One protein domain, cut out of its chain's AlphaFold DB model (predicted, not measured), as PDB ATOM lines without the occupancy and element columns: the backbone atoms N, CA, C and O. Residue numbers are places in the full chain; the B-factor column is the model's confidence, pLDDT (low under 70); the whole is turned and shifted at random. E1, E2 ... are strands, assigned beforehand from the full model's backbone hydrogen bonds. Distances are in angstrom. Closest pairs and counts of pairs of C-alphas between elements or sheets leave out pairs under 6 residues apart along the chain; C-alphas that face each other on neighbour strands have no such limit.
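What this domain is: This is residues 269 to 314 and 327 to 463 of the 601 residues of the protein "Peptidase S74 domain-containing protein" of Betaproteobacteria bacterium (UniProt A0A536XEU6). With little regular structure, the backbone winds in stacked turns, tied by short parallel pairings, from E1 E2 E3, a meander of antiparallel neighbours, to the parallel sheet E4 E5 E6 E7. Of 183 printed residues, 34 are in these seven strands: all strand. It is compact, radius of gyration of the C-alphas 17.5 A, spanning 55 by 31 by 23 A.

Where its parts are: Find E1, residues 269 to 272, from C-alpha (102.436, 125.667, 180.290); E2, 275 to 281, runs 16.9 A, and E3 is 288 to 291. Then come E4, 404 to 409, E5, 419 to 423, E6, 441 to 444, and E7, 459 to 462, ending at (151.243, 145.034, 183.947).

How they stand to each other: In hairpin E2 and E3 find N 279 and O 290, 2.8 A apart; across parallel E4 and E5, N 420 and O 404, 2.9 A.

The domain as a whole: Across the cut, residues 315 to 326, C-alphas 314 and 327 are 10.4 A apart. Links E5 to E6 and E6 to E7 are long. Residues 313 to 314 have pLDDT under 70.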
ATOM      1  N   GLU A 269     102.170 124.867 179.096       85.44
ATOM      2  CA  GLU A 269     102.436 125.667 180.290       85.44
ATOM      3  C   GLU A 269     102.285 124.840 181.565       85.44
ATOM      4  O   GLU A 269     101.294 124.138 181.769       85.44
ATOM      5  N   VAL A 270     103.267 124.961 182.454       85.00
ATOM      6  CA  VAL A 270     103.230 124.416 183.809       85.00
ATOM      7  C   VAL A 270     103.188 125.587 184.778       85.00
ATOM      8  O   VAL A 270     104.145 126.361 184.879       85.00
ATOM      9  N   ALA A 271     102.085 125.702 185.514       83.06
ATOM     10  CA  ALA A 271     101.933 126.665 186.594       83.06
ATOM     11  C   ALA A 271     102.025 125.965 187.957       83.06
ATOM     12  O   ALA A 271     101.415 124.918 188.173       83.06
ATOM     13  N   VAL A 272     102.760 126.562 188.895       78.19
ATOM     14  CA  VAL A 272     102.904 126.075 190.275       78.19
ATOM     15  C   VAL A 272     102.477 127.192 191.220       78.19
ATOM     16  O   VAL A 272     102.960 128.317 191.118       78.19
ATOM     17  N   GLY A 273     101.523 126.914 192.116       75.69
ATOM     18  CA  GLY A 273     101.017 127.915 193.069       75.69
ATOM     19  C   GLY A 273     100.368 129.145 192.414       75.69
ATOM     20  O   GLY A 273     100.382 130.223 192.997       75.69
ATOM     21  N   GLY A 274      99.840 129.005 191.190       72.44
ATOM     22  CA  GLY A 274      99.218 130.094 190.428       72.44
ATOM     23  C   GLY A 274     100.183 130.951 189.598       72.44
ATOM     24  O   GLY A 274      99.735 131.883 188.941       72.44
ATOM     25  N   SER A 275     101.485 130.643 189.595       76.69
ATOM     26  CA  SER A 275     102.488 131.328 188.764       76.69
ATOM     27  C   SER A 275     103.019 130.408 187.665       76.69
ATOM     28  O   SER A 275     103.282 129.234 187.925       76.69
ATOM     29  N   LEU A 276     103.206 130.940 186.453       80.00
ATOM     30  CA  LEU A 276     103.873 130.231 185.358       80.00
ATOM     31  C   LEU A 276     105.314 129.896 185.770       80.00
ATOM     32  O   LEU A 276     106.052 130.787 186.183       80.00
ATOM     33  N   ALA A 277     105.685 128.622 185.677       85.88
ATOM     34  CA  ALA A 277     107.008 128.118 186.048       85.88
ATOM     35  C   ALA A 277     107.803 127.615 184.835       85.88
ATOM     36  O   ALA A 277     109.032 127.710 184.820       85.88
ATOM     37  N   LEU A 278     107.108 127.073 183.833       90.81
ATOM     38  CA  LEU A 278     107.689 126.569 182.596       90.81
ATOM     39  C   LEU A 278     106.700 126.746 181.446       90.81
ATOM     40  O   LEU A 278     105.527 126.408 181.577       90.81
ATOM     41  N   GLN A 279     107.204 127.214 180.313       90.56
ATOM     42  CA  GLN A 279     106.493 127.328 179.054       90.56
ATOM     43  C   GLN A 279     107.336 126.691 177.944       90.56
ATOM     44  O   GLN A 279     108.524 126.986 177.810       90.56
ATOM     45  N   ILE A 280     106.721 125.821 177.146       91.25
ATOM     46  CA  ILE A 280     107.300 125.272 175.918       91.25
ATOM     47  C   ILE A 280     106.446 125.775 174.761       91.25
ATOM     48  O   ILE A 280     105.293 125.366 174.623       91.25
ATOM     49  N   GLN A 281     106.992 126.671 173.944       87.69
ATOM     50  CA  GLN A 281     106.287 127.198 172.777       87.69
ATOM     51  C   GLN A 281     106.684 126.372 171.547       87.69
ATOM     52  O   GLN A 281     107.879 126.294 171.234       87.69
ATOM     53  N   PRO A 282     105.730 125.722 170.859       79.56
ATOM     54  CA  PRO A 282     106.025 125.053 169.603       79.56
ATOM     55  C   PRO A 282     106.362 126.090 168.523       79.56
ATOM     56  O   PRO A 282     105.737 127.144 168.443       79.56
ATOM     57  N   ASP A 283     107.331 125.765 167.674       77.00
ATOM     58  CA  ASP A 283     107.691 126.532 166.481       77.00
ATOM     59  C   ASP A 283     107.995 125.557 165.335       77.00
ATOM     60  O   ASP A 283     108.354 124.401 165.572       77.00
ATOM     61  N   VAL A 284     107.843 126.016 164.091       73.19
ATOM     62  CA  VAL A 284     108.036 125.193 162.885       73.19
ATOM     63  C   VAL A 284     109.490 124.769 162.659       73.19
ATOM     64  O   VAL A 284     109.726 123.808 161.930       73.19
ATOM     65  N   THR A 285     110.463 125.464 163.260       82.88
ATOM     66  CA  THR A 285     111.891 125.135 163.142       82.88
ATOM     67  C   THR A 285     112.460 124.479 164.398       82.88
ATOM     68  O   THR A 285     113.102 123.436 164.291       82.88
ATOM     69  N   SER A 286     112.239 125.056 165.583       89.50
ATOM     70  CA  SER A 286     112.703 124.489 166.858       89.50
ATOM     71  C   SER A 286     111.943 125.104 168.034       89.50
ATOM     72  O   SER A 286     111.854 126.333 168.097       89.50
ATOM     73  N   PRO A 287     111.461 124.302 169.004       90.62
ATOM     74  CA  PRO A 287     110.666 124.809 170.116       90.62
ATOM     75  C   PRO A 287     111.451 125.797 170.982       90.62
ATOM     76  O   PRO A 287     112.679 125.729 171.077       90.62
ATOM     77  N   ILE A 288     110.715 126.684 171.643       93.81
ATOM     78  CA  ILE A 288     111.244 127.652 172.601       93.81
ATOM     79  C   ILE A 288     110.962 127.146 174.015       93.81
ATOM     80  O   ILE A 288     109.831 126.774 174.329       93.81
ATOM     81  N   LEU A 289     111.975 127.170 174.878       95.69
ATOM     82  CA  LEU A 289     111.868 126.816 176.294       95.69
ATOM     83  C   LEU A 289     111.985 128.074 177.159       95.69
ATOM     84  O   LEU A 289     113.012 128.747 177.118       95.69
ATOM     85  N   ILE A 290     110.983 128.375 177.984       94.75
ATOM     86  CA  ILE A 290     111.019 129.502 178.926       94.75
ATOM     87  C   ILE A 290     110.668 129.002 180.324       94.75
ATOM     88  O   ILE A 290     109.511 128.713 180.614       94.75
ATOM     89  N   ALA A 291     111.658 128.910 181.205       94.19
ATOM     90  CA  ALA A 291     111.455 128.566 182.609       94.19
ATOM     91  C   ALA A 291     111.707 129.763 183.539       94.19
ATOM     92  O   ALA A 291     112.393 130.727 183.186       94.19
ATOM     93  N   GLY A 292     111.204 129.675 184.771       90.62
ATOM     94  CA  GLY A 292     111.424 130.666 185.824       90.62
ATOM     95  C   GLY A 292     110.337 131.736 185.882       90.62
ATOM     96  O   GLY A 292     109.156 131.437 185.748       90.62
ATOM     97  N   SER A 293     110.730 132.981 186.153       87.94
ATOM     98  CA  SER A 293     109.810 134.110 186.274       87.94
ATOM     99  C   SER A 293     109.003 134.315 184.994       87.94
ATOM    100  O   SER A 293     109.555 134.304 183.896       87.94
ATOM    101  N   ASN A 294     107.717 134.631 185.154       84.88
ATOM    102  CA  ASN A 294     106.829 135.061 184.072       84.88
ATOM    103  C   ASN A 294     107.270 136.364 183.372       84.88
ATOM    104  O   ASN A 294     106.679 136.739 182.366       84.88
ATOM    105  N   ALA A 295     108.281 137.062 183.899       86.12
ATOM    106  CA  ALA A 295     108.890 138.210 183.246       86.12
ATOM    107  C   ALA A 295     109.895 137.805 182.153       86.12
ATOM    108  O   ALA A 295     110.223 138.639 181.312       86.12
ATOM    109  N   ASN A 296     110.402 136.564 182.162       91.19
ATOM    110  CA  ASN A 296     111.325 136.070 181.140       91.19
ATOM    111  C   ASN A 296     110.660 136.101 179.764       91.19
ATOM    112  O   ASN A 296     109.503 135.717 179.617       91.19
ATOM    113  N   THR A 297     111.398 136.556 178.752       91.75
ATOM    114  CA  THR A 297     110.849 136.724 177.403       91.75
ATOM    115  C   THR A 297     111.787 136.197 176.335       91.75
ATOM    116  O   THR A 297     113.012 136.242 176.463       91.75
ATOM    117  N   VAL A 298     111.177 135.724 175.254       94.19
ATOM    118  CA  VAL A 298     111.846 135.425 173.995       94.19
ATOM    119  C   VAL A 298     111.205 136.295 172.917       94.19
ATOM    120  O   VAL A 298     109.978 136.397 172.870       94.19
ATOM    121  N   THR A 299     112.011 136.975 172.102       92.19
ATOM    122  CA  THR A 299     111.501 137.842 171.028       92.19
ATOM    123  C   THR A 299     110.753 137.025 169.975       92.19
ATOM    124  O   THR A 299     111.191 135.949 169.572       92.19
ATOM    125  N   THR A 300     109.633 137.557 169.485       86.94
ATOM    126  CA  THR A 300     108.853 136.946 168.403       86.94
ATOM    127  C   THR A 300     109.712 136.700 167.162       86.94
ATOM    128  O   THR A 300     110.387 137.606 166.680       86.94
ATOM    129  N   GLY A 301     109.646 135.485 166.616       84.19
ATOM    130  CA  GLY A 301     110.416 135.076 165.437       84.19
ATOM    131  C   GLY A 301     111.782 134.465 165.757       84.19
ATOM    132  O   GLY A 301     112.382 133.867 164.867       84.19
ATOM    133  N   ALA A 302     112.257 134.549 167.004       90.94
ATOM    134  CA  ALA A 302     113.373 133.727 167.453       90.94
ATOM    135  C   ALA A 302     112.895 132.278 167.607       90.94
ATOM    136  O   ALA A 302     111.886 132.025 168.262       90.94
ATOM    137  N   SER A 303     113.628 131.323 167.044       93.56
ATOM    138  CA  SER A 303     113.361 129.893 167.208       93.56
ATOM    139  C   SER A 303     114.480 129.196 167.972       93.56
ATOM    140  O   SER A 303     115.597 129.705 168.051       93.56
ATOM    141  N   GLY A 304     114.192 128.049 168.591       94.44
ATOM    142  CA  GLY A 304     115.195 127.262 169.325       94.44
ATOM    143  C   GLY A 304     115.828 127.961 170.531       94.44
ATOM    144  O   GLY A 304     116.886 127.543 170.997       94.44
ATOM    145  N   ALA A 305     115.213 129.038 171.018       96.75
ATOM    146  CA  ALA A 305     115.676 129.776 172.180       96.75
ATOM    147  C   ALA A 305     115.402 129.009 173.482       96.75
ATOM    148  O   ALA A 305     114.376 128.337 173.619       96.75
ATOM    149  N   ALA A 306     116.289 129.154 174.468       97.56
ATOM    150  CA  ALA A 306     116.122 128.514 175.769       97.56
ATOM    151  C   ALA A 306     116.479 129.445 176.931       97.56
ATOM    152  O   ALA A 306     117.578 129.992 176.992       97.56
ATOM    153  N   ILE A 307     115.571 129.562 177.898       97.75
ATOM    154  CA  ILE A 307     115.803 130.175 179.205       97.75
ATOM    155  C   ILE A 307     115.586 129.093 180.263       97.75
ATOM    156  O   ILE A 307     114.457 128.661 180.491       97.75
ATOM    157  N   GLY A 308     116.664 128.661 180.917       96.38
ATOM    158  CA  GLY A 308     116.640 127.568 181.894       96.38
ATOM    159  C   GLY A 308     115.986 127.918 183.235       96.38
ATOM    160  O   GLY A 308     115.616 127.018 183.986       96.38
ATOM    161  N   GLY A 309     115.800 129.206 183.546       92.88
ATOM    162  CA  GLY A 309     115.154 129.645 184.783       92.88
ATOM    163  C   GLY A 309     115.467 131.088 185.181       92.88
ATOM    164  O   GLY A 309     115.926 131.903 184.380       92.88
ATOM    165  N   GLY A 310     115.257 131.403 186.464       90.75
ATOM    166  CA  GLY A 310     115.596 132.705 187.047       90.75
ATOM    167  C   GLY A 310     114.636 133.827 186.641       90.75
ATOM    168  O   GLY A 310     113.435 133.601 186.559       90.75
ATOM    169  N   GLY A 311     115.146 135.039 186.417       82.88
ATOM    170  CA  GLY A 311     114.346 136.189 185.966       82.88
ATOM    171  C   GLY A 311     113.685 137.018 187.070       82.88
ATOM    172  O   GLY A 311     112.844 137.867 186.782       82.88
ATOM    173  N   ALA A 312     114.011 136.754 188.339       73.00
ATOM    174  CA  ALA A 312     113.322 137.371 189.468       73.00
ATOM    175  C   ALA A 312     113.615 138.886 189.584       73.00
ATOM    176  O   ALA A 312     114.783 139.292 189.510       73.00
ATOM    177  N   PRO A 313     112.592 139.733 189.818       66.62
ATOM    178  CA  PRO A 313     112.801 141.134 190.178       66.62
ATOM    179  C   PRO A 313     113.583 141.245 191.499       66.62
ATOM    180  O   PRO A 313     113.452 140.398 192.382       66.62
ATOM    181  N   GLY A 314     114.410 142.284 191.639       66.44
ATOM    182  CA  GLY A 314     115.165 142.543 192.873       66.44
ATOM    183  C   GLY A 314     116.414 141.679 193.091       66.44
ATOM    184  O   GLY A 314     117.001 141.727 194.172       66.44
ATOM    185  N   ALA A 327     114.112 140.259 184.108       90.06
ATOM    186  CA  ALA A 327     113.840 139.220 183.150       90.06
ATOM    187  C   ALA A 327     115.110 138.836 182.393       90.06
ATOM    188  O   ALA A 327     115.881 139.698 181.965       90.06
ATOM    189  N   ASN A 328     115.285 137.539 182.194       94.88
ATOM    190  CA  ASN A 328     116.171 137.031 181.166       94.88
ATOM    191  C   ASN A 328     115.482 137.193 179.806       94.88
ATOM    192  O   ASN A 328     114.268 136.987 179.686       94.88
ATOM    193  N   ARG A 329     116.250 137.604 178.797       95.38
ATOM    194  CA  ARG A 329     115.749 137.930 177.462       95.38
ATOM    195  C   ARG A 329     116.584 137.231 176.403       95.38
ATOM    196  O   ARG A 329     117.753 137.560 176.234       95.38
ATOM    197  N   VAL A 330     115.983 136.305 175.668       97.75
ATOM    198  CA  VAL A 330     116.587 135.815 174.425       97.75
ATOM    199  C   VAL A 330     115.963 136.584 173.272       97.75
ATOM    200  O   VAL A 330     114.751 136.525 173.082       97.75
ATOM    201  N   THR A 331     116.756 137.343 172.528       96.81
ATOM    202  CA  THR A 331     116.228 138.190 171.451       96.81
ATOM    203  C   THR A 331     116.401 137.613 170.059       96.81
ATOM    204  O   THR A 331     115.712 138.054 169.146       96.81
ATOM    205  N   ASP A 332     117.248 136.597 169.927       96.81
ATOM    206  CA  ASP A 332     117.665 136.029 168.652       96.81
ATOM    207  C   ASP A 332     117.638 134.501 168.688       96.81
ATOM    208  O   ASP A 332     117.756 133.871 169.745       96.81
ATOM    209  N   ALA A 333     117.464 133.889 167.518       95.75
ATOM    210  CA  ALA A 333     117.300 132.454 167.369       95.75
ATOM    211  C   ALA A 333     118.510 131.683 167.913       95.75
ATOM    212  O   ALA A 333     119.668 132.096 167.785       95.75
ATOM    213  N   PHE A 334     118.216 130.538 168.524       97.00
ATOM    214  CA  PHE A 334     119.168 129.673 169.219       97.00
ATOM    215  C   PHE A 334     119.939 130.367 170.349       97.00
ATOM    216  O   PHE A 334     120.968 129.861 170.797       97.00
ATOM    217  N   GLY A 335     119.462 131.523 170.820       98.00
ATOM    218  CA  GLY A 335     120.009 132.158 172.004       98.00
ATOM    219  C   GLY A 335     119.696 131.338 173.256       98.00
ATOM    220  O   GLY A 335     118.592 130.809 173.422       98.00
ATOM    221  N   THR A 336     120.671 131.220 174.151       98.56
ATOM    222  CA  THR A 336     120.517 130.427 175.374       98.56
ATOM    223  C   THR A 336     120.902 131.223 176.607       98.56
ATOM    224  O   THR A 336     121.926 131.902 176.648       98.56
ATOM    225  N   ILE A 337     120.065 131.135 177.636       98.62
ATOM    226  CA  ILE A 337     120.338 131.667 178.965       98.62
ATOM    227  C   ILE A 337     120.136 130.541 179.974       98.62
ATOM    228  O   ILE A 337     119.016 130.069 180.161       98.62
ATOM    229  N   GLY A 338     121.194 130.120 180.665       97.75
ATOM    230  CA  GLY A 338     121.088 129.043 181.657       97.75
ATOM    231  C   GLY A 338     120.228 129.421 182.871       97.75
ATOM    232  O   GLY A 338     119.510 128.586 183.412       97.75
ATOM    233  N   GLY A 339     120.243 130.694 183.276       94.50
ATOM    234  CA  GLY A 339     119.422 131.214 184.369       94.50
ATOM    235  C   GLY A 339     119.903 132.580 184.855       94.50
ATOM    236  O   GLY A 339     120.348 133.411 184.065       94.50
ATOM    237  N   GLY A 340     119.840 132.822 186.166       93.56
ATOM    238  CA  GLY A 340     120.219 134.114 186.748       93.56
ATOM    239  C   GLY A 340     119.163 135.197 186.513       93.56
ATOM    240  O   GLY A 340     117.980 134.878 186.398       93.56
ATOM    241  N   ALA A 341     119.559 136.469 186.480       93.00
ATOM    242  CA  ALA A 341     118.621 137.578 186.309       93.00
ATOM    243  C   ALA A 341     119.188 138.707 185.437       93.00
ATOM    244  O   ALA A 341     120.368 139.050 185.509       93.00
ATOM    245  N   GLY A 342     118.321 139.323 184.638       92.25
ATOM    246  CA  GLY A 342     118.639 140.469 183.789       92.25
ATOM    247  C   GLY A 342     119.608 140.151 182.656       92.25
ATOM    248  O   GLY A 342     120.280 141.064 182.190       92.25
ATOM    249  N   ASN A 343     119.741 138.884 182.265       96.19
ATOM    250  CA  ASN A 343     120.666 138.476 181.215       96.19
ATOM    251  C   ASN A 343     120.032 138.622 179.827       96.19
ATOM    252  O   ASN A 343     118.826 138.419 179.673       96.19
ATOM    253  N   GLN A 344     120.847 138.925 178.818       97.25
ATOM    254  CA  GLN A 344     120.434 139.033 177.422       97.25
ATOM    255  C   GLN A 344     121.302 138.147 176.521       97.25
ATOM    256  O   GLN A 344     122.528 138.242 176.562       97.25
ATOM    257  N   ALA A 345     120.664 137.325 175.686       98.31
ATOM    258  CA  ALA A 345     121.302 136.578 174.604       98.31
ATOM    259  C   ALA A 345     120.680 137.000 173.262       98.31
ATOM    260  O   ALA A 345     119.485 136.797 173.049       98.31
ATOM    261  N   GLY A 346     121.490 137.595 172.391       97.62
ATOM    262  CA  GLY A 346     121.077 138.335 171.199       97.62
ATOM    263  C   GLY A 346     121.251 139.851 171.377       97.62
ATOM    264  O   GLY A 346     121.621 140.316 172.461       97.62
ATOM    265  N   ASP A 347     121.052 140.650 170.328       95.00
ATOM    266  CA  ASP A 347     121.339 142.098 170.367       95.00
ATOM    267  C   ASP A 347     120.122 142.994 170.641       95.00
ATOM    268  O   ASP A 347     120.290 144.186 170.906       95.00
ATOM    269  N   ALA A 348     118.920 142.416 170.674       92.25
ATOM    270  CA  ALA A 348     117.654 143.128 170.825       92.25
ATOM    271  C   ALA A 348     117.416 144.207 169.750       92.25
ATOM    272  O   ALA A 348     116.685 145.172 169.994       92.25
ATOM    273  N   ALA A 349     118.017 144.045 168.574       89.06
ATOM    274  CA  ALA A 349     117.876 144.916 167.424       89.06
ATOM    275  C   ALA A 349     117.634 144.081 166.157       89.06
ATOM    276  O   ALA A 349     117.741 142.866 166.162       89.06
ATOM    277  N   GLY A 350     117.246 144.741 165.065       86.50
ATOM    278  CA  GLY A 350     117.154 144.070 163.768       86.50
ATOM    279  C   GLY A 350     116.161 142.901 163.721       86.50
ATOM    280  O   GLY A 350     115.019 143.017 164.178       86.50
ATOM    281  N   LEU A 351     116.576 141.818 163.064       90.44
ATOM    282  CA  LEU A 351     115.787 140.596 162.901       90.44
ATOM    283  C   LEU A 351     116.231 139.575 163.943       90.44
ATOM    284  O   LEU A 351     117.421 139.368 164.086       90.44
ATOM    285  N   ALA A 352     115.309 138.789 164.507       90.50
ATOM    286  CA  ALA A 352     115.628 137.704 165.450       90.50
ATOM    287  C   ALA A 352     116.491 136.554 164.866       90.50
ATOM    288  O   ALA A 352     116.596 135.474 165.445       90.50
ATOM    289  N   THR A 353     117.062 136.731 163.679       91.62
ATOM    290  CA  THR A 353     117.904 135.776 162.962       91.62
ATOM    291  C   THR A 353     119.235 136.388 162.523       91.62
ATOM    292  O   THR A 353     119.965 135.732 161.785       91.62
ATOM    293  N   ASP A 354     119.561 137.625 162.911       91.75
ATOM    294  CA  ASP A 354     120.809 138.283 162.505       91.75
ATOM    295  C   ASP A 354     121.941 138.143 163.547       91.75
ATOM    296  O   ASP A 354     123.112 138.147 163.155       91.75
ATOM    297  N   ARG A 355     121.628 137.900 164.834       95.25
ATOM    298  CA  ARG A 355     122.600 137.636 165.922       95.25
ATOM    299  C   ARG A 355     122.399 136.295 166.630       95.25
ATOM    300  O   ARG A 355     122.329 136.204 167.854       95.25
ATOM    301  N   GLN A 356     122.345 135.224 165.847       96.00
ATOM    302  CA  GLN A 356     122.037 133.877 166.339       96.00
ATOM    303  C   GLN A 356     123.131 133.271 167.242       96.00
ATOM    304  O   GLN A 356     124.307 133.639 167.169       96.00
ATOM    305  N   PHE A 357     122.740 132.267 168.036       97.81
ATOM    306  CA  PHE A 357     123.622 131.404 168.848       97.81
ATOM    307  C   PHE A 357     124.339 132.080 170.029       97.81
ATOM    308  O   PHE A 357     125.302 131.530 170.571       97.81
ATOM    309  N   ALA A 358     123.895 133.263 170.451       98.50
ATOM    310  CA  ALA A 358     124.428 133.900 171.650       98.50
ATOM    311  C   ALA A 358     124.133 133.063 172.908       98.50
ATOM    312  O   ALA A 358     123.034 132.539 173.082       98.50
ATOM    313  N   THR A 359     125.104 132.945 173.811       98.81
ATOM    314  CA  THR A 359     124.973 132.123 175.021       98.81
ATOM    315  C   THR A 359     125.357 132.908 176.264       98.81
ATOM    316  O   THR A 359     126.453 133.458 176.351       98.81
ATOM    317  N   VAL A 360     124.482 132.899 177.268       98.81
ATOM    318  CA  VAL A 360     124.783 133.365 178.621       98.81
ATOM    319  C   VAL A 360     124.573 132.221 179.608       98.81
ATOM    320  O   VAL A 360     123.449 131.783 179.838       98.81
ATOM    321  N   GLY A 361     125.633 131.737 180.254       98.31
ATOM    322  CA  GLY A 361     125.507 130.631 181.214       98.31
ATOM    323  C   GLY A 361     124.639 130.983 182.434       98.31
ATOM    324  O   GLY A 361     123.917 130.136 182.954       98.31
ATOM    325  N   GLY A 362     124.646 132.248 182.863       95.50
ATOM    326  CA  GLY A 362     123.804 132.762 183.945       95.50
ATOM    327  C   GLY A 362     124.369 134.047 184.549       95.50
ATOM    328  O   GLY A 362     124.999 134.842 183.856       95.50
ATOM    329  N   GLY A 363     124.182 134.247 185.855       94.56
ATOM    330  CA  GLY A 363     124.679 135.429 186.571       94.56
ATOM    331  C   GLY A 363     123.712 136.616 186.538       94.56
ATOM    332  O   GLY A 363     122.498 136.419 186.447       94.56
ATOM    333  N   LEU A 364     124.243 137.833 186.671       93.56
ATOM    334  CA  LEU A 364     123.457 139.062 186.775       93.56
ATOM    335  C   LEU A 364     123.856 140.078 185.700       93.56
ATOM    336  O   LEU A 364     125.000 140.529 185.675       93.56
ATOM    337  N   ARG A 365     122.889 140.527 184.892       93.38
ATOM    338  CA  ARG A 365     123.071 141.608 183.902       93.38
ATOM    339  C   ARG A 365     124.151 141.349 182.849       93.38
ATOM    340  O   ARG A 365     124.845 142.277 182.448       93.38
ATOM    341  N   ASN A 366     124.316 140.108 182.419       97.25
ATOM    342  CA  ASN A 366     125.246 139.778 181.346       97.25
ATOM    343  C   ASN A 366     124.571 139.903 179.977       97.25
ATOM    344  O   ASN A 366     123.418 139.506 179.824       97.25
ATOM    345  N   THR A 367     125.310 140.386 178.984       98.25
ATOM    346  CA  THR A 367     124.853 140.534 177.601       98.25
ATOM    347  C   THR A 367     125.792 139.773 176.675       98.25
ATOM    348  O   THR A 367     126.988 140.035 176.645       98.25
ATOM    349  N   ALA A 368     125.255 138.838 175.900       98.75
ATOM    350  CA  ALA A 368     125.926 138.239 174.752       98.75
ATOM    351  C   ALA A 368     125.152 138.674 173.502       98.75
ATOM    352  O   ALA A 368     124.030 138.222 173.308       98.75
ATOM    353  N   SER A 369     125.697 139.592 172.702       98.06
ATOM    354  CA  SER A 369     124.993 140.234 171.572       98.06
ATOM    355  C   SER A 369     125.680 140.052 170.212       98.06
ATOM    356  O   SER A 369     125.122 140.385 169.166       98.06
ATOM    357  N   GLY A 370     126.895 139.502 170.185       98.00
ATOM    358  CA  GLY A 370     127.537 139.075 168.941       98.00
ATOM    359  C   GLY A 370     127.002 137.725 168.449       98.00
ATOM    360  O   GLY A 370     126.574 136.894 169.251       98.00
ATOM    361  N   ILE A 371     127.089 137.465 167.139       98.31
ATOM    362  CA  ILE A 371     126.797 136.133 166.573       98.31
ATOM    363  C   ILE A 371     127.702 135.103 167.253       98.31
ATOM    364  O   ILE A 371     128.918 135.303 167.297       98.31
ATOM    365  N   ALA A 372     127.125 134.018 167.775       98.31
ATOM    366  CA  ALA A 372     127.842 132.973 168.514       98.31
ATOM    367  C   ALA A 372     128.736 133.508 169.657       98.31
ATOM    368  O   ALA A 372     129.763 132.913 169.990       98.31
ATOM    369  N   SER A 373     128.380 134.659 170.236       98.75
ATOM    370  CA  SER A 373     129.074 135.210 171.401       98.75
ATOM    371  C   SER A 373     128.726 134.429 172.666       98.75
ATOM    372  O   SER A 373     127.636 133.869 172.794       98.75
ATOM    373  N   THR A 374     129.659 134.381 173.614       98.88
ATOM    374  CA  THR A 374     129.475 133.635 174.863       98.88
ATOM    375  C   THR A 374     129.856 134.473 176.072       98.88
ATOM    376  O   THR A 374     130.964 134.997 176.157       98.88
ATOM    377  N   VAL A 375     128.975 134.519 177.066       98.88
ATOM    378  CA  VAL A 375     129.306 134.929 178.431       98.88
ATOM    379  C   VAL A 375     129.040 133.752 179.359       98.88
ATOM    380  O   VAL A 375     127.895 133.365 179.571       98.88
ATOM    381  N   ALA A 376     130.076 133.169 179.958       98.56
ATOM    382  CA  ALA A 376     129.880 131.994 180.812       98.56
ATOM    383  C   ALA A 376     129.092 132.316 182.104       98.56
ATOM    384  O   ALA A 376     128.399 131.456 182.641       98.56
ATOM    385  N   GLY A 377     129.155 133.559 182.593       97.19
ATOM    386  CA  GLY A 377     128.398 134.036 183.751       97.19
ATOM    387  C   GLY A 377     128.975 135.326 184.337       97.19
ATOM    388  O   GLY A 377     129.641 136.089 183.641       97.19
ATOM    389  N   GLY A 378     128.761 135.559 185.636       96.31
ATOM    390  CA  GLY A 378     129.312 136.715 186.355       96.31
ATOM    391  C   GLY A 378     128.353 137.905 186.454       96.31
ATOM    392  O   GLY A 378     127.137 137.709 186.504       96.31
ATOM    393  N   LEU A 379     128.900 139.120 186.538       95.19
ATOM    394  CA  LEU A 379     128.155 140.363 186.754       95.19
ATOM    395  C   LEU A 379     128.471 141.400 185.669       95.19
ATOM    396  O   LEU A 379     129.613 141.833 185.566       95.19
ATOM    397  N   GLN A 380     127.463 141.897 184.951       95.38
ATOM    398  CA  GLN A 380     127.614 143.025 184.014       95.38
ATOM    399  C   GLN A 380     128.682 142.817 182.931       95.38
ATOM    400  O   GLN A 380     129.394 143.753 182.573       95.38
ATOM    401  N   ASN A 381     128.823 141.597 182.425       98.50
ATOM    402  CA  ASN A 381     129.732 141.310 181.322       98.50
ATOM    403  C   ASN A 381     129.037 141.522 179.969       98.50
ATOM    404  O   ASN A 381     127.856 141.210 179.835       98.50
ATOM    405  N   ASP A 382     129.774 142.003 178.970       98.69
ATOM    406  CA  ASP A 382     129.298 142.231 177.603       98.69
ATOM    407  C   ASP A 382     130.191 141.509 176.583       98.69
ATOM    408  O   ASP A 382     131.373 141.819 176.459       98.69
ATOM    409  N   ALA A 383     129.634 140.550 175.848       98.81
ATOM    410  CA  ALA A 383     130.257 139.904 174.696       98.81
ATOM    411  C   ALA A 383     129.516 140.341 173.423       98.81
ATOM    412  O   ALA A 383     128.538 139.721 173.002       98.81
ATOM    413  N   SER A 384     129.956 141.446 172.826       98.38
ATOM    414  CA  SER A 384     129.294 142.101 171.690       98.38
ATOM    415  C   SER A 384     129.979 141.854 170.343       98.38
ATOM    416  O   SER A 384     129.370 142.055 169.291       98.38
ATOM    417  N   GLY A 385     131.220 141.357 170.345       98.31
ATOM    418  CA  GLY A 385     131.917 140.943 169.126       98.31
ATOM    419  C   GLY A 385     131.401 139.603 168.592       98.31
ATOM    420  O   GLY A 385     131.006 138.727 169.365       98.31
ATOM    421  N   ILE A 386     131.427 139.394 167.273       98.50
ATOM    422  CA  ILE A 386     131.101 138.079 166.694       98.50
ATOM    423  C   ILE A 386     132.129 137.051 167.188       98.50
ATOM    424  O   ILE A 386     133.335 137.315 167.160       98.50
ATOM    425  N   GLN A 387     131.634 135.906 167.665       98.50
ATOM    426  CA  GLN A 387     132.407 134.822 168.281       98.50
ATOM    427  C   GLN A 387     133.297 135.287 169.445       98.50
ATOM    428  O   GLN A 387     134.305 134.659 169.768       98.50
ATOM    429  N   SER A 388     132.937 136.406 170.076       98.81
ATOM    430  CA  SER A 388     133.614 136.890 171.273       98.81
ATOM    431  C   SER A 388     133.244 136.052 172.493       98.81
ATOM    432  O   SER A 388     132.171 135.448 172.561       98.81
ATOM    433  N   THR A 389     134.145 136.007 173.470       98.94
ATOM    434  CA  THR A 389     133.941 135.235 174.697       98.94
ATOM    435  C   THR A 389     134.323 136.046 175.924       98.94
ATOM    436  O   THR A 389     135.413 136.610 175.996       98.94
ATOM    437  N   VAL A 390     133.458 136.038 176.936       98.94
ATOM    438  CA  VAL A 390     133.790 136.440 178.303       98.94
ATOM    439  C   VAL A 390     133.648 135.228 179.223       98.94
ATOM    440  O   VAL A 390     132.549 134.716 179.441       98.94
ATOM    441  N   GLY A 391     134.760 134.772 179.797       98.62
ATOM    442  CA  GLY A 391     134.795 133.603 180.685       98.62
ATOM    443  C   GLY A 391     134.115 133.817 182.045       98.62
ATOM    444  O   GLY A 391     133.827 132.851 182.744       98.62
ATOM    445  N   GLY A 392     133.830 135.063 182.430       97.81
ATOM    446  CA  GLY A 392     133.119 135.409 183.662       97.81
ATOM    447  C   GLY A 392     133.656 136.687 184.302       97.81
ATOM    448  O   GLY A 392     134.157 137.576 183.616       97.81
ATOM    449  N   GLY A 393     133.579 136.776 185.631       97.62
ATOM    450  CA  GLY A 393     134.035 137.952 186.377       97.62
ATOM    451  C   GLY A 393     133.018 139.095 186.379       97.62
ATOM    452  O   GLY A 393     131.812 138.839 186.344       97.62
ATOM    453  N   GLY A 394     133.492 140.339 186.475       96.94
ATOM    454  CA  GLY A 394     132.640 141.521 186.612       96.94
ATOM    455  C   GLY A 394     132.996 142.660 185.658       96.94
ATOM    456  O   GLY A 394     134.163 143.033 185.558       96.94
ATOM    457  N   SER A 395     131.996 143.265 185.020       97.25
ATOM    458  CA  SER A 395     132.145 144.467 184.184       97.25
ATOM    459  C   SER A 395     133.124 144.314 183.013       97.25
ATOM    460  O   SER A 395     133.763 145.286 182.615       97.25
ATOM    461  N   ASN A 396     133.288 143.103 182.483       98.75
ATOM    462  CA  ASN A 396     134.189 142.829 181.368       98.75
ATOM    463  C   ASN A 396     133.504 143.057 180.014       98.75
ATOM    464  O   ASN A 396     132.313 142.799 179.875       98.75
ATOM    465  N   THR A 397     134.267 143.465 179.000       98.75
ATOM    466  CA  THR A 397     133.763 143.702 177.638       98.75
ATOM    467  C   THR A 397     134.632 142.998 176.599       98.75
ATOM    468  O   THR A 397     135.823 143.283 176.496       98.75
ATOM    469  N   ALA A 398     134.050 142.120 175.791       98.81
ATOM    470  CA  ALA A 398     134.669 141.528 174.610       98.81
ATOM    471  C   ALA A 398     133.905 141.991 173.360       98.81
ATOM    472  O   ALA A 398     132.891 141.407 172.981       98.81
ATOM    473  N   SER A 399     134.367 143.073 172.733       98.38
ATOM    474  CA  SER A 399     133.703 143.687 171.571       98.38
ATOM    475  C   SER A 399     134.423 143.432 170.243       98.38
ATOM    476  O   SER A 399     133.849 143.658 169.179       98.38
ATOM    477  N   GLY A 400     135.661 142.929 170.282       98.31
ATOM    478  CA  GLY A 400     136.407 142.554 169.085       98.31
ATOM    479  C   GLY A 400     135.918 141.248 168.455       98.31
ATOM    480  O   GLY A 400     135.421 140.355 169.143       98.31
ATOM    481  N   PHE A 401     136.105 141.103 167.142       98.31
ATOM    482  CA  PHE A 401     135.875 139.839 166.432       98.31
ATOM    483  C   PHE A 401     136.792 138.743 166.990       98.31
ATOM    484  O   PHE A 401     138.002 138.947 167.022       98.31
ATOM    485  N   TYR A 402     136.254 137.615 167.463       98.62
ATOM    486  CA  TYR A 402     137.016 136.612 168.236       98.62
ATOM    487  C   TYR A 402     137.725 137.167 169.491       98.62
ATOM    488  O   TYR A 402     138.674 136.565 170.000       98.62
ATOM    489  N   GLY A 403     137.306 138.330 169.995       98.62
ATOM    490  CA  GLY A 403     137.865 138.924 171.203       98.62
ATOM    491  C   GLY A 403     137.554 138.064 172.424       98.62
ATOM    492  O   GLY A 403     136.428 137.594 172.590       98.62
ATOM    493  N   THR A 404     138.543 137.858 173.288       98.88
ATOM    494  CA  THR A 404     138.387 137.020 174.481       98.88
ATOM    495  C   THR A 404     138.768 137.782 175.739       98.88
ATOM    496  O   THR A 404     139.886 138.276 175.872       98.88
ATOM    497  N   VAL A 405     137.861 137.814 176.711       98.88
ATOM    498  CA  VAL A 405     138.192 138.148 178.094       98.88
ATOM    499  C   VAL A 405     138.118 136.881 178.931       98.88
ATOM    500  O   VAL A 405     137.044 136.312 179.107       98.88
ATOM    501  N   ALA A 406     139.243 136.436 179.490       98.38
ATOM    502  CA  ALA A 406     139.265 135.197 180.277       98.38
ATOM    503  C   ALA A 406     138.460 135.302 181.588       98.38
ATOM    504  O   ALA A 406     137.910 134.315 182.068       98.38
ATOM    505  N   GLY A 407     138.377 136.500 182.168       97.81
ATOM    506  CA  GLY A 407     137.680 136.780 183.421       97.81
ATOM    507  C   GLY A 407     138.289 137.988 184.126       97.81
ATOM    508  O   GLY A 407     138.953 138.808 183.493       97.81
ATOM    509  N   GLY A 408     138.096 138.085 185.443       98.12
ATOM    510  CA  GLY A 408     138.593 139.202 186.249       98.12
ATOM    511  C   GLY A 408     137.620 140.382 186.297       98.12
ATOM    512  O   GLY A 408     136.407 140.169 186.222       98.12
ATOM    513  N   PHE A 409     138.121 141.606 186.466       98.12
ATOM    514  CA  PHE A 409     137.277 142.790 186.643       98.12
ATOM    515  C   PHE A 409     137.629 143.914 185.668       98.12
ATOM    516  O   PHE A 409     138.780 144.334 185.569       98.12
ATOM    517  N   SER A 410     136.608 144.442 184.992       97.94
ATOM    518  CA  SER A 410     136.696 145.611 184.117       97.94
ATOM    519  C   SER A 410     137.734 145.501 182.994       97.94
ATOM    520  O   SER A 410     138.372 146.484 182.629       97.94
ATOM    521  N   ASN A 411     137.920 144.323 182.407       98.75
ATOM    522  CA  ASN A 411     138.790 144.149 181.242       98.75
ATOM    523  C   ASN A 411     138.050 144.464 179.934       98.75
ATOM    524  O   ASN A 411     136.828 144.341 179.857       98.75
ATOM    525  N   THR A 412     138.784 144.859 178.895       98.62
ATOM    526  CA  THR A 412     138.229 145.165 177.571       98.62
ATOM    527  C   THR A 412     139.090 144.548 176.468       98.62
ATOM    528  O   THR A 412     140.213 144.999 176.250       98.62
ATOM    529  N   ALA A 413     138.545 143.553 175.766       98.69
ATOM    530  CA  ALA A 413     139.103 142.948 174.555       98.69
ATOM    531  C   ALA A 413     138.333 143.455 173.321       98.69
ATOM    532  O   ALA A 413     137.401 142.814 172.828       98.69
ATOM    533  N   SER A 414     138.659 144.666 172.868       97.75
ATOM    534  CA  SER A 414     137.992 145.344 171.747       97.75
ATOM    535  C   SER A 414     138.631 145.075 170.384       97.75
ATOM    536  O   SER A 414     137.988 145.287 169.361       97.75
ATOM    537  N   GLY A 415     139.874 144.585 170.351       97.75
ATOM    538  CA  GLY A 415     140.571 144.231 169.114       97.75
ATOM    539  C   GLY A 415     140.106 142.907 168.533       97.75
ATOM    540  O   GLY A 415     139.839 141.955 169.271       97.75
ATOM    541  N   SER A 416     140.069 142.805 167.207       98.50
ATOM    542  CA  SER A 416     139.895 141.511 166.549       98.50
ATOM    543  C   SER A 416     141.042 140.580 166.945       98.50
ATOM    544  O   SER A 416     142.199 140.999 166.911       98.50
ATOM    545  N   TYR A 417     140.736 139.339 167.324       98.62
ATOM    546  CA  TYR A 417     141.686 138.344 167.840       98.62
ATOM    547  C   TYR A 417     142.435 138.775 169.113       98.62
ATOM    548  O   TYR A 417     143.527 138.280 169.384       98.62
ATOM    549  N   SER A 418     141.896 139.733 169.870       98.56
ATOM    550  CA  SER A 418     142.542 140.227 171.088       98.56
ATOM    551  C   SER A 418     142.189 139.399 172.324       98.56
ATOM    552  O   SER A 418     141.146 138.740 172.385       98.56
ATOM    553  N   PHE A 419     143.058 139.457 173.329       98.81
ATOM    554  CA  PHE A 419     142.896 138.759 174.598       98.81
ATOM    555  C   PHE A 419     143.138 139.710 175.772       98.81
ATOM    556  O   PHE A 419     144.161 140.392 175.809       98.81
ATOM    557  N   ALA A 420     142.245 139.725 176.763       98.75
ATOM    558  CA  ALA A 420     142.436 140.486 177.998       98.75
ATOM    559  C   ALA A 420     142.143 139.644 179.250       98.75
ATOM    560  O   ALA A 420     141.192 138.859 179.290       98.75
ATOM    561  N   ALA A 421     142.939 139.826 180.304       98.50
ATOM    562  CA  ALA A 421     142.746 139.134 181.576       98.50
ATOM    563  C   ALA A 421     143.258 139.945 182.776       98.50
ATOM    564  O   ALA A 421     144.225 140.702 182.668       98.50
ATOM    565  N   GLY A 422     142.645 139.720 183.944       98.06
ATOM    566  CA  GLY A 422     143.091 140.292 185.219       98.06
ATOM    567  C   GLY A 422     142.234 141.465 185.698       98.06
ATOM    568  O   GLY A 422     141.013 141.327 185.774       98.06
ATOM    569  N   ASN A 423     142.840 142.594 186.069       98.38
ATOM    570  CA  ASN A 423     142.108 143.796 186.486       98.38
ATOM    571  C   ASN A 423     142.410 144.977 185.554       98.38
ATOM    572  O   ASN A 423     143.553 145.436 185.481       98.38
ATOM    573  N   ARG A 424     141.374 145.498 184.887       98.25
ATOM    574  CA  ARG A 424     141.438 146.700 184.038       98.25
ATOM    575  C   ARG A 424     142.453 146.644 182.883       98.25
ATOM    576  O   ARG A 424     143.033 147.661 182.510       98.25
ATOM    577  N   ALA A 425     142.650 145.475 182.279       98.56
ATOM    578  CA  ALA A 425     143.434 145.309 181.054       98.56
ATOM    579  C   ALA A 425     142.600 145.676 179.811       98.56
ATOM    580  O   ALA A 425     141.467 145.211 179.667       98.56
ATOM    581  N   LYS A 426     143.142 146.507 178.915       98.19
ATOM    582  CA  LYS A 426     142.444 147.105 177.766       98.19
ATOM    583  C   LYS A 426     143.259 146.921 176.481       98.19
ATOM    584  O   LYS A 426     144.385 147.402 176.388       98.19
ATOM    585  N   THR A 427     142.686 146.303 175.454       98.38
ATOM    586  CA  THR A 427     143.344 146.075 174.149       98.38
ATOM    587  C   THR A 427     143.136 147.253 173.185       98.38
ATOM    588  O   THR A 427     142.741 147.083 172.029       98.38
ATOM    589  N   GLN A 428     143.291 148.470 173.697       97.62
ATOM    590  CA  GLN A 428     143.024 149.723 172.993       97.62
ATOM    591  C   GLN A 428     143.736 150.880 173.691       97.62
ATOM    592  O   GLN A 428     144.049 150.769 174.878       97.62
ATOM    593  N   THR A 429     143.913 152.015 173.016       96.88
ATOM    594  CA  THR A 429     144.452 153.232 173.647       96.88
ATOM    595  C   THR A 429     143.486 153.839 174.670       96.88
ATOM    596  O   THR A 429     142.294 153.528 174.706       96.88
ATOM    597  N   SER A 430     144.001 154.703 175.544       93.44
ATOM    598  CA  SER A 430     143.188 155.487 176.479       93.44
ATOM    599  C   SER A 430     142.582 156.715 175.794       93.44
ATOM    600  O   SER A 430     143.237 157.333 174.956       93.44
ATOM    601  N   GLY A 431     141.390 157.141 176.215       87.50
ATOM    602  CA  GLY A 431     140.768 158.394 175.771       87.50
ATOM    603  C   GLY A 431     139.329 158.218 175.293       87.50
ATOM    604  O   GLY A 431     138.807 157.108 175.257       87.50
ATOM    605  N   GLY A 432     138.678 159.330 174.935       85.88
ATOM    606  CA  GLY A 432     137.264 159.341 174.528       85.88
ATOM    607  C   GLY A 432     136.974 158.691 173.169       85.88
ATOM    608  O   GLY A 432     135.837 158.317 172.914       85.88
ATOM    609  N   SER A 433     137.992 158.532 172.318       90.12
ATOM    610  CA  SER A 433     137.912 157.788 171.054       90.12
ATOM    611  C   SER A 433     139.109 156.833 170.974       90.12
ATOM    612  O   SER A 433     140.155 157.193 170.425       90.12
ATOM    613  N   PRO A 434     139.024 155.672 171.642       93.25
ATOM    614  CA  PRO A 434     140.146 154.755 171.759       93.25
ATOM    615  C   PRO A 434     140.445 154.080 170.416       93.25
ATOM    616  O   PRO A 434     139.546 153.644 169.699       93.25
ATOM    617  N   ILE A 435     141.731 153.969 170.087       96.50
ATOM    618  CA  ILE A 435     142.218 153.196 168.945       96.50
ATOM    619  C   ILE A 435     142.287 151.740 169.386       96.50
ATOM    620  O   ILE A 435     142.939 151.409 170.373       96.50
ATOM    621  N   VAL A 436     141.598 150.879 168.652       97.56
ATOM    622  CA  VAL A 436     141.509 149.448 168.930       97.56
ATOM    623  C   VAL A 436     142.745 148.715 168.396       97.56
ATOM    624  O   VAL A 436     143.183 148.967 167.274       97.56
ATOM    625  N   HIS A 437     143.295 147.782 169.179       98.31
ATOM    626  CA  HIS A 437     144.512 147.043 168.832       98.31
ATOM    627  C   HIS A 437     144.238 145.560 168.554       98.31
ATOM    628  O   HIS A 437     144.078 144.748 169.472       98.31
ATOM    629  N   ASN A 438     144.229 145.191 167.272       98.50
ATOM    630  CA  ASN A 438     143.986 143.819 166.820       98.50
ATOM    631  C   ASN A 438     145.147 142.890 167.200       98.50
ATOM    632  O   ASN A 438     146.300 143.312 167.203       98.50
ATOM    633  N   GLY A 439     144.849 141.631 167.522       98.31
ATOM    634  CA  GLY A 439     145.842 140.602 167.855       98.31
ATOM    635  C   GLY A 439     146.638 140.863 169.137       98.31
ATOM    636  O   GLY A 439     147.639 140.193 169.370       98.31
ATOM    637  N   SER A 440     146.247 141.854 169.944       98.31
ATOM    638  CA  SER A 440     146.969 142.210 171.167       98.31
ATOM    639  C   SER A 440     146.512 141.386 172.376       98.31
ATOM    640  O   SER A 440     145.336 141.043 172.509       98.31
ATOM    641  N   PHE A 441     147.456 141.079 173.261       98.62
ATOM    642  CA  PHE A 441     147.263 140.335 174.502       98.62
ATOM    643  C   PHE A 441     147.583 141.257 175.678       98.62
ATOM    644  O   PHE A 441     148.681 141.801 175.740       98.62
ATOM    645  N   ALA A 442     146.650 141.425 176.612       98.44
ATOM    646  CA  ALA A 442     146.790 142.325 177.752       98.44
ATOM    647  C   ALA A 442     146.542 141.601 179.084       98.44
ATOM    648  O   ALA A 442     145.462 141.055 179.318       98.44
ATOM    649  N   PHE A 443     147.522 141.649 179.986       98.19
ATOM    650  CA  PHE A 443     147.425 141.094 181.339       98.19
ATOM    651  C   PHE A 443     147.570 142.202 182.384       98.19
ATOM    652  O   PHE A 443     148.582 142.899 182.411       98.19
ATOM    653  N   GLY A 444     146.570 142.360 183.251       97.50
ATOM    654  CA  GLY A 444     146.592 143.322 184.353       97.50
ATOM    655  C   GLY A 444     146.688 142.633 185.711       97.50
ATOM    656  O   GLY A 444     145.838 141.813 186.051       97.50
ATOM    657  N   ASP A 445     147.680 142.990 186.520       96.44
ATOM    658  CA  ASP A 445     147.714 142.636 187.943       96.44
ATOM    659  C   ASP A 445     146.555 143.270 188.738       96.44
ATOM    660  O   ASP A 445     145.724 143.990 188.189       96.44
ATOM    661  N   SER A 446     146.515 143.053 190.056       96.38
ATOM    662  CA  SER A 446     145.449 143.539 190.944       96.38
ATOM    663  C   SER A 446     145.342 145.065 191.065       96.38
ATOM    664  O   SER A 446     144.424 145.548 191.732       96.38
ATOM    665  N   SER A 447     146.239 145.841 190.454       95.81
ATOM    666  CA  SER A 447     146.222 147.300 190.551       95.81
ATOM    667  C   SER A 447     144.946 147.886 189.945       95.81
ATOM    668  O   SER A 447     144.497 147.490 188.872       95.81
ATOM    669  N   ASN A 448     144.357 148.872 190.619       96.00
ATOM    670  CA  ASN A 448     143.080 149.459 190.215       96.00
ATOM    671  C   ASN A 448     143.265 150.643 189.250       96.00
ATOM    672  O   ASN A 448     142.769 151.740 189.493       96.00
ATOM    673  N   PHE A 449     143.987 150.424 188.155       95.94
ATOM    674  CA  PHE A 449     144.243 151.418 187.106       95.94
ATOM    675  C   PHE A 449     143.990 150.797 185.739       95.94
ATOM    676  O   PHE A 449     144.130 149.586 185.599       95.94
ATOM    677  N   ASP A 450     143.628 151.590 184.739       97.25
ATOM    678  CA  ASP A 450     143.555 151.069 183.374       97.25
ATOM    679  C   ASP A 450     144.966 150.759 182.858       97.25
ATOM    680  O   ASP A 450     145.917 151.501 183.111       97.25
ATOM    681  N   PHE A 451     145.113 149.613 182.195       97.75
ATOM    682  CA  PHE A 451     146.330 149.208 181.505       97.75
ATOM    683  C   PHE A 451     146.012 148.953 180.040       97.75
ATOM    684  O   PHE A 451     145.347 147.977 179.697       97.75
ATOM    685  N   ASN A 452     146.482 149.858 179.196       98.06
ATOM    686  CA  ASN A 452     146.172 149.915 177.780       98.06
ATOM    687  C   ASN A 452     147.337 149.356 176.966       98.06
ATOM    688  O   ASN A 452     148.488 149.699 177.234       98.06
ATOM    689  N   THR A 453     147.042 148.541 175.956       98.25
ATOM    690  CA  THR A 453     148.038 148.188 174.938       98.25
ATOM    691  C   THR A 453     148.422 149.431 174.133       98.25
ATOM    692  O   THR A 453     147.621 150.357 173.968       98.25
ATOM    693  N   ALA A 454     149.651 149.457 173.632       96.94
ATOM    694  CA  ALA A 454     150.221 150.533 172.835       96.94
ATOM    695  C   ALA A 454     150.139 150.265 171.323       96.94
ATOM    696  O   ALA A 454     150.158 151.219 170.546       96.94
ATOM    697  N   ALA A 455     150.035 149.000 170.899       97.31
ATOM    698  CA  ALA A 455     149.943 148.638 169.486       97.31
ATOM    699  C   ALA A 455     149.149 147.344 169.221       97.31
ATOM    700  O   ALA A 455     148.891 146.529 170.107       97.31
ATOM    701  N   SER A 456     148.783 147.137 167.950       98.06
ATOM    702  CA  SER A 456     148.289 145.840 167.461       98.06
ATOM    703  C   SER A 456     149.404 144.788 167.485       98.06
ATOM    704  O   SER A 456     150.570 145.120 167.278       98.06
ATOM    705  N   ASN A 457     149.041 143.519 167.680       97.62
ATOM    706  CA  ASN A 457     149.946 142.366 167.790       97.62
ATOM    707  C   ASN A 457     150.967 142.463 168.943       97.62
ATOM    708  O   ASN A 457     152.033 141.852 168.892       97.62
ATOM    709  N   GLU A 458     150.653 143.237 169.980       97.69
ATOM    710  CA  GLU A 458     151.486 143.388 171.172       97.69
ATOM    711  C   GLU A 458     151.144 142.337 172.237       97.69
ATOM    712  O   GLU A 458     149.974 142.031 172.464       97.69
ATOM    713  N   PHE A 459     152.158 141.855 172.956       97.81
ATOM    714  CA  PHE A 459     151.976 141.218 174.257       97.81
ATOM    715  C   PHE A 459     152.311 142.223 175.365       97.81
ATOM    716  O   PHE A 459     153.477 142.549 175.582       97.81
ATOM    717  N   ALA A 460     151.291 142.708 176.065       97.19
ATOM    718  CA  ALA A 460     151.406 143.702 177.121       97.19
ATOM    719  C   ALA A 460     151.056 143.083 178.482       97.19
ATOM    720  O   ALA A 460     150.003 142.463 178.656       97.19
ATOM    721  N   ALA A 461     151.905 143.299 179.484       95.56
ATOM    722  CA  ALA A 461     151.652 142.839 180.845       95.56
ATOM    723  C   ALA A 461     151.994 143.922 181.874       95.56
ATOM    724  O   ALA A 461     153.140 144.361 181.969       95.56
ATOM    725  N   ARG A 462     151.012 144.302 182.700       94.94
ATOM    726  CA  ARG A 462     151.243 145.034 183.947       94.94
ATOM    727  C   ARG A 462     151.333 144.033 185.087       94.94
ATOM    728  O   ARG A 462     150.312 143.554 185.573       94.94
ATOM    729  N   ALA A 463     152.556 143.759 185.520       92.94
ATOM    730  CA  ALA A 463     152.850 142.896 186.655       92.94
ATOM    731  C   ALA A 463     153.802 143.618 187.616       92.94
ATOM    732  O   ALA A 463     155.018 143.483 187.522       92.94
TER     733      ALA A 463